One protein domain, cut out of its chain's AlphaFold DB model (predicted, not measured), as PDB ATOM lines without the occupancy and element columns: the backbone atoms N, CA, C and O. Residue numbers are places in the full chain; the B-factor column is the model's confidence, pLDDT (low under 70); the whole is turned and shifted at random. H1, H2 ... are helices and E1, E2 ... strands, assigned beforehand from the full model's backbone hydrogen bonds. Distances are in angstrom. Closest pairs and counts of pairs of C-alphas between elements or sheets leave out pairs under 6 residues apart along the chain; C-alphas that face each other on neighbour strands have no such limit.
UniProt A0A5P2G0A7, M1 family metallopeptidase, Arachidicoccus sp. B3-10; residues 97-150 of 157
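AT A GLANCE: This is residues 97 to 150 of the 157 residues of the protein "M1 family metallopeptidase" of Arachidicoccus sp. B3-10 (UniProt A0A5P2G0A7). This is a long, thin model with little regular structure: a small two-stranded hairpin, E1 and E2, makes one end, and loops with one short helix, H1, make the other. Two long unnamed stretches, residues 97 to 112 and 117 to 139, run along the length, and residues 97 to 102 stand free. The 54 printed residues hold H1, E1, E2 in that order, of mixed class, with only 12 residues in named elements. The whole is extended, a rod of 50 by 21 by 13 A, with a radius of gyration of the C-alphas of 16.4 A.

HOW THE PARTS SIT: Look first at E1, residues 140 to 143, and E2, residues 146 to 149, an antiparallel hairpin at 151 degrees with a tight link. Here N 141 and O 148 are 2.8 A apart, within hydrogen-bond range. H1, residues 113 to 116, is apart from E2; it is too short for an O i to N i+4 pair, and its one O i to N i+3 pair is within range.

IN THESE COORDINATES: Find C-alpha 140 at (63.931, -30.871, 3.835); E1 runs 9.8 A from there. E2 spans 10.3 A, ending at C-alpha 149, (63.162, -35.210, 3.355). H1 begins at C-alpha 113, (38.474, -23.429, 2.318), and spans 5.1 A.

THE WHOLE: The C-alphas farthest apart, of Asn 120 and Asn 144, are 50.6 A apart. The printed part has no cut, and the link from H1 to E1 is long, 23 residues. Residues 119 to 131 have pLDDT under 70.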
ATOM      1  N   SER A  97      59.582 -32.190  18.955       93.31
ATOM      2  CA  SER A  97      59.137 -33.290  18.088       93.31
ATOM      3  C   SER A  97      58.664 -32.835  16.706       93.31
ATOM      4  O   SER A  97      58.782 -33.594  15.748       93.31
ATOM      5  N   PHE A  98      58.151 -31.611  16.586       93.50
ATOM      6  CA  PHE A  98      57.711 -31.021  15.322       93.50
ATOM      7  C   PHE A  98      57.890 -29.502  15.341       93.50
ATOM      8  O   PHE A  98      57.917 -28.878  16.401       93.50
ATOM      9  N   VAL A  99      57.987 -28.906  14.152       92.88
ATOM     10  CA  VAL A  99      57.973 -27.453  13.958       92.88
ATOM     11  C   VAL A  99      56.681 -27.098  13.244       92.88
ATOM     12  O   VAL A  99      56.385 -27.641  12.183       92.88
ATOM     13  N   TRP A 100      55.914 -26.186  13.831       93.50
ATOM     14  CA  TRP A 100      54.771 -25.584  13.162       93.50
ATOM     15  C   TRP A 100      55.214 -24.294  12.473       93.50
ATOM     16  O   TRP A 100      55.946 -23.497  13.059       93.50
ATOM     17  N   MET A 101      54.773 -24.098  11.234       92.12
ATOM     18  CA  MET A 101      55.028 -22.878  10.476       92.12
ATOM     19  C   MET A 101      53.703 -22.287  10.026       92.12
ATOM     20  O   MET A 101      52.860 -22.995   9.474       92.12
ATOM     21  N   GLN A 102      53.552 -20.984  10.239       91.94
ATOM     22  CA  GLN A 102      52.431 -20.245   9.690       91.94
ATOM     23  C   GLN A 102      52.694 -19.946   8.219       91.94
ATOM     24  O   GLN A 102      53.759 -19.441   7.863       91.94
ATOM     25  N   LEU A 103      51.705 -20.239   7.386       90.19
ATOM     26  CA  LEU A 103      51.653 -19.806   5.999       90.19
ATOM     27  C   LEU A 103      50.483 -18.833   5.856       90.19
ATOM     28  O   LEU A 103      49.486 -18.955   6.571       90.19
ATOM     29  N   ASP A 104      50.614 -17.869   4.949       86.31
ATOM     30  CA  ASP A 104      49.498 -16.993   4.593       86.31
ATOM     31  C   ASP A 104      48.397 -17.779   3.872       86.31
ATOM     32  O   ASP A 104      48.623 -18.875   3.369       86.31
ATOM     33  N   GLN A 105      47.184 -17.229   3.816       81.00
ATOM     34  CA  GLN A 105      46.045 -17.924   3.219       81.00
ATOM     35  C   GLN A 105      46.268 -18.216   1.729       81.00
ATOM     36  O   GLN A 105      46.562 -17.319   0.936       81.00
ATOM     37  N   ASN A 106      46.036 -19.465   1.321       85.62
ATOM     38  CA  ASN A 106      46.161 -19.891  -0.072       85.62
ATOM     39  C   ASN A 106      44.839 -19.742  -0.843       85.62
ATOM     40  O   ASN A 106      44.370 -20.686  -1.472       85.62
ATOM     41  N   VAL A 107      44.212 -18.561  -0.782       80.50
ATOM     42  CA  VAL A 107      42.837 -18.330  -1.288       80.50
ATOM     43  C   VAL A 107      42.660 -18.554  -2.792       80.50
ATOM     44  O   VAL A 107      41.542 -18.742  -3.256       80.50
ATOM     45  N   PHE A 108      43.759 -18.538  -3.545       80.12
ATOM     46  CA  PHE A 108      43.790 -18.757  -4.993       80.12
ATOM     47  C   PHE A 108      43.993 -20.232  -5.378       80.12
ATOM     48  O   PHE A 108      43.992 -20.565  -6.560       80.12
ATOM     49  N   LYS A 109      44.199 -21.123  -4.398       80.56
ATOM     50  CA  LYS A 109      44.278 -22.564  -4.635       80.56
ATOM     51  C   LYS A 109      42.901 -23.103  -5.017       80.56
ATOM     52  O   LYS A 109      41.892 -22.765  -4.399       80.56
ATOM     53  N   GLU A 110      42.877 -24.025  -5.976       74.56
ATOM     54  CA  GLU A 110      41.675 -24.788  -6.310       74.56
ATOM     55  C   GLU A 110      41.136 -25.504  -5.052       74.56
ATOM     56  O   GLU A 110      41.856 -26.263  -4.396       74.56
ATOM     57  N   ASN A 111      39.868 -25.252  -4.710       75.81
ATOM     58  CA  ASN A 111      39.197 -25.735  -3.492       75.81
ATOM     59  C   ASN A 111      39.726 -25.165  -2.159       75.81
ATOM     60  O   ASN A 111      39.605 -25.832  -1.131       75.81
ATOM     61  N   ALA A 112      40.291 -23.952  -2.144       77.94
ATOM     62  CA  ALA A 112      40.619 -23.260  -0.894       77.94
ATOM     63  C   ALA A 112      39.394 -23.164   0.037       77.94
ATOM     64  O   ALA A 112      38.283 -22.856  -0.417       77.94
ATOM     65  N   THR A 113      39.585 -23.376   1.343       78.69
ATOM     66  CA  THR A 113      38.474 -23.429   2.318       78.69
ATOM     67  C   THR A 113      37.638 -22.146   2.298       78.69
ATOM     68  O   THR A 113      36.408 -22.202   2.300       78.69
ATOM     69  N   GLY A 114      38.286 -20.983   2.175       73.94
ATOM     70  CA  GLY A 114      37.607 -19.688   2.074       73.94
ATOM     71  C   GLY A 114      36.726 -19.528   0.826       73.94
ATOM     72  O   GLY A 114      35.683 -18.877   0.892       73.94
ATOM     73  N   VAL A 115      37.095 -20.156  -0.297       71.50
ATOM     74  CA  VAL A 115      36.275 -20.173  -1.522       71.50
ATOM     75  C   VAL A 115      35.063 -21.084  -1.330       71.50
ATOM     76  O   VAL A 115      33.944 -20.689  -1.659       71.50
ATOM     77  N   LEU A 116      35.263 -22.268  -0.743       74.69
ATOM     78  CA  LEU A 116      34.191 -23.232  -0.469       74.69
ATOM     79  C   LEU A 116      33.179 -22.715   0.564       74.69
ATOM     80  O   LEU A 116      31.991 -23.013   0.469       74.69
ATOM     81  N   ALA A 117      33.639 -21.926   1.536       75.50
ATOM     82  CA  ALA A 117      32.797 -21.306   2.554       75.50
ATOM     83  C   ALA A 117      32.034 -20.063   2.049       75.50
ATOM     84  O   ALA A 117      31.182 -19.528   2.763       75.50
ATOM     85  N   SER A 118      32.321 -19.576   0.836       70.75
ATOM     86  CA  SER A 118      31.671 -18.391   0.278       70.75
ATOM     87  C   SER A 118      30.221 -18.672  -0.122       70.75
ATOM     88  O   SER A 118      29.923 -19.610  -0.857       70.75
ATOM     89  N   ALA A 119      29.306 -17.784   0.280       67.00
ATOM     90  CA  ALA A 119      27.889 -17.855  -0.090       67.00
ATOM     91  C   ALA A 119      27.625 -17.646  -1.597       67.00
ATOM     92  O   ALA A 119      26.527 -17.915  -2.075       67.00
ATOM     93  N   ASN A 120      28.611 -17.141  -2.346       66.31
ATOM     94  CA  ASN A 120      28.549 -16.976  -3.798       66.31
ATOM     95  C   ASN A 120      29.890 -17.399  -4.425       66.31
ATOM     96  O   ASN A 120      30.710 -16.536  -4.758       66.31
ATOM     97  N   PRO A 121      30.119 -18.710  -4.617       58.69
ATOM     98  CA  PRO A 121      31.394 -19.247  -5.102       58.69
ATOM     99  C   PRO A 121      31.711 -18.850  -6.554       58.69
ATOM    100  O   PRO A 121      32.833 -19.003  -7.007       58.69
ATOM    101  N   THR A 122      30.752 -18.293  -7.297       60.28
ATOM    102  CA  THR A 122      30.937 -17.799  -8.674       60.28
ATOM    103  C   THR A 122      31.187 -16.290  -8.763       60.28
ATOM    104  O   THR A 122      31.410 -15.761  -9.857       60.28
ATOM    105  N   ASN A 123      31.143 -15.555  -7.644       58.88
ATOM    106  CA  ASN A 123      31.328 -14.107  -7.669       58.88
ATOM    107  C   ASN A 123      32.819 -13.745  -7.729       58.88
ATOM    108  O   ASN A 123      33.521 -13.731  -6.717       58.88
ATOM    109  N   LYS A 124      33.275 -13.357  -8.926       56.22
ATOM    110  CA  LYS A 124      34.641 -12.876  -9.200       56.22
ATOM    111  C   LYS A 124      35.092 -11.693  -8.325       56.22
ATOM    112  O   LYS A 124      36.283 -11.414  -8.283       56.22
ATOM    113  N   ARG A 125      34.185 -11.012  -7.601       57.41
ATOM    114  CA  ARG A 125      34.548  -9.971  -6.613       57.41
ATOM    115  C   ARG A 125      35.431 -10.477  -5.472       57.41
ATOM    116  O   ARG A 125      36.136  -9.663  -4.890       57.41
ATOM    117  N   PHE A 126      35.384 -11.770  -5.154       57.56
ATOM    118  CA  PHE A 126      36.186 -12.375  -4.085       57.56
ATOM    119  C   PHE A 126      37.355 -13.211  -4.617       57.56
ATOM    120  O   PHE A 126      37.851 -14.074  -3.905       57.56
ATOM    121  N   ASN A 127      37.803 -12.953  -5.853       54.25
ATOM    122  CA  ASN A 127      38.958 -13.628  -6.447       54.25
ATOM    123  C   ASN A 127      38.846 -15.162  -6.475       54.25
ATOM    124  O   ASN A 127      39.827 -15.864  -6.258       54.25
ATOM    125  N   VAL A 128      37.667 -15.690  -6.826       58.44
ATOM    126  CA  VAL A 128      37.554 -17.083  -7.293       58.44
ATOM    127  C   VAL A 128      38.085 -17.142  -8.721       58.44
ATOM    128  O   VAL A 128      37.347 -17.128  -9.708       58.44
ATOM    129  N   VAL A 129      39.397 -17.025  -8.823       57.19
ATOM    130  CA  VAL A 129      40.161 -17.236 -10.037       57.19
ATOM    131  C   VAL A 129      41.014 -18.462  -9.767       57.19
ATOM    132  O   VAL A 129      41.880 -18.422  -8.902       57.19
ATOM    133  N   ASP A 130      40.752 -19.541 -10.504       59.59
ATOM    134  CA  ASP A 130      41.392 -20.860 -10.338       59.59
ATOM    135  C   ASP A 130      42.873 -20.877 -10.778       59.59
ATOM    136  O   ASP A 130      43.444 -21.924 -11.077       59.59
ATOM    137  N   TRP A 131      43.495 -19.703 -10.889       61.94
ATOM    138  CA  TRP A 131      44.874 -19.521 -11.312       61.94
ATOM    139  C   TRP A 131      45.623 -18.742 -10.233       61.94
ATOM    140  O   TRP A 131      45.394 -17.551 -10.027       61.94
ATOM    141  N   GLY A 132      46.522 -19.434  -9.533       74.50
ATOM    142  CA  GLY A 132      47.432 -18.827  -8.572       74.50
ATOM    143  C   GLY A 132      47.625 -19.649  -7.306       74.50
ATOM    144  O   GLY A 132      47.490 -20.873  -7.288       74.50
ATOM    145  N   GLY A 133      47.985 -18.938  -6.241       84.19
ATOM    146  CA  GLY A 133      48.310 -19.525  -4.950       84.19
ATOM    147  C   GLY A 133      49.770 -19.947  -4.860       84.19
ATOM    148  O   GLY A 133      50.576 -19.696  -5.757       84.19
ATOM    149  N   TYR A 134      50.122 -20.582  -3.750       89.00
ATOM    150  CA  TYR A 134      51.453 -21.149  -3.565       89.00
ATOM    151  C   TYR A 134      51.405 -22.672  -3.553       89.00
ATOM    152  O   TYR A 134      50.458 -23.300  -3.076       89.00
ATOM    153  N   THR A 135      52.477 -23.269  -4.063       90.69
ATOM    154  CA  THR A 135      52.729 -24.707  -3.995       90.69
ATOM    155  C   THR A 135      54.067 -24.919  -3.309       90.69
ATOM    156  O   THR A 135      55.093 -24.424  -3.775       90.69
ATOM    157  N   ILE A 136      54.069 -25.672  -2.211       92.88
ATOM    158  CA  ILE A 136      55.307 -26.111  -1.570       92.88
ATOM    159  C   ILE A 136      55.798 -27.334  -2.340       92.88
ATOM    160  O   ILE A 136      55.144 -28.373  -2.339       92.88
ATOM    161  N   LYS A 137      56.923 -27.185  -3.048       93.75
ATOM    162  CA  LYS A 137      57.483 -28.261  -3.879       93.75
ATOM    163  C   LYS A 137      58.123 -29.359  -3.041       93.75
ATOM    164  O   LYS A 137      57.995 -30.532  -3.370       93.75
ATOM    165  N   ASP A 138      58.849 -28.963  -2.005       95.06
ATOM    166  CA  ASP A 138      59.617 -29.875  -1.173       95.06
ATOM    167  C   ASP A 138      59.951 -29.222   0.169       95.06
ATOM    168  O   ASP A 138      60.070 -27.997   0.263       95.06
ATOM    169  N   VAL A 139      60.126 -30.050   1.195       96.44
ATOM    170  CA  VAL A 139      60.565 -29.628   2.525       96.44
ATOM    171  C   VAL A 139      61.633 -30.606   2.988       96.44
ATOM    172  O   VAL A 139      61.409 -31.814   3.061       96.44
ATOM    173  N   LYS A 140      62.808 -30.079   3.328       96.75
ATOM    174  CA  LYS A 140      63.931 -30.871   3.835       96.75
ATOM    175  C   LYS A 140      64.357 -30.373   5.197       96.75
ATOM    176  O   LYS A 140      64.341 -29.178   5.472       96.75
ATOM    177  N   ILE A 141      64.807 -31.306   6.022       95.31
ATOM    178  CA  ILE A 141      65.364 -31.029   7.339       95.31
ATOM    179  C   ILE A 141      66.857 -31.335   7.299       95.31
ATOM    180  O   ILE A 141      67.278 -32.387   6.811       95.31
ATOM    181  N   LYS A 142      67.662 -30.418   7.842       95.06
ATOM    182  CA  LYS A 142      69.093 -30.619   8.063       95.06
ATOM    183  C   LYS A 142      69.365 -30.754   9.559       95.06
ATOM    184  O   LYS A 142      69.308 -29.770  10.285       95.06
ATOM    185  N   LEU A 143      69.707 -31.958  10.010       89.94
ATOM    186  CA  LEU A 143      70.082 -32.242  11.401       89.94
ATOM    187  C   LEU A 143      71.478 -32.861  11.431       89.94
ATOM    188  O   LEU A 143      71.776 -33.777  10.664       89.94
ATOM    189  N   ASN A 144      72.356 -32.356  12.301       89.44
ATOM    190  CA  ASN A 144      73.733 -32.850  12.455       89.44
ATOM    191  C   ASN A 144      74.503 -32.948  11.121       89.44
ATOM    192  O   ASN A 144      75.228 -33.907  10.865       89.44
ATOM    193  N   GLY A 145      74.291 -31.971  10.231       91.44
ATOM    194  CA  GLY A 145      74.928 -31.911   8.911       91.44
ATOM    195  C   GLY A 145      74.332 -32.839   7.847       91.44
ATOM    196  O   GLY A 145      74.701 -32.710   6.681       91.44
ATOM    197  N   LYS A 146      73.392 -33.722   8.199       94.50
ATOM    198  CA  LYS A 146      72.704 -34.611   7.254       94.50
ATOM    199  C   LYS A 146      71.383 -33.997   6.814       94.50
ATOM    200  O   LYS A 146      70.625 -33.507   7.645       94.50
ATOM    201  N   ILE A 147      71.121 -34.036   5.511       96.19
ATOM    202  CA  ILE A 147      69.869 -33.572   4.908       96.19
ATOM    203  C   ILE A 147      68.970 -34.784   4.670       96.19
ATOM    204  O   ILE A 147      69.426 -35.791   4.129       96.19
ATOM    205  N   GLN A 148      67.703 -34.668   5.047       95.38
ATOM    206  CA  GLN A 148      66.666 -35.666   4.802       95.38
ATOM    207  C   GLN A 148      65.361 -34.985   4.385       95.38
ATOM    208  O   GLN A 148      65.132 -33.823   4.729       95.38
ATOM    209  N   ASN A 149      64.503 -35.702   3.663       96.56
ATOM    210  CA  ASN A 149      63.162 -35.210   3.355       96.56
ATOM    211  C   ASN A 149      62.338 -35.147   4.645       96.56
ATOM    212  O   ASN A 149      62.444 -36.033   5.497       96.56
ATOM    213  N   ALA A 150      61.557 -34.083   4.798       94.69
ATOM    214  CA  ALA A 150      60.658 -33.925   5.927       94.69
ATOM    215  C   ALA A 150      59.367 -34.712   5.690       94.69
ATOM    216  O   ALA A 150      58.850 -34.738   4.575       94.69
TER     217      ALA A 150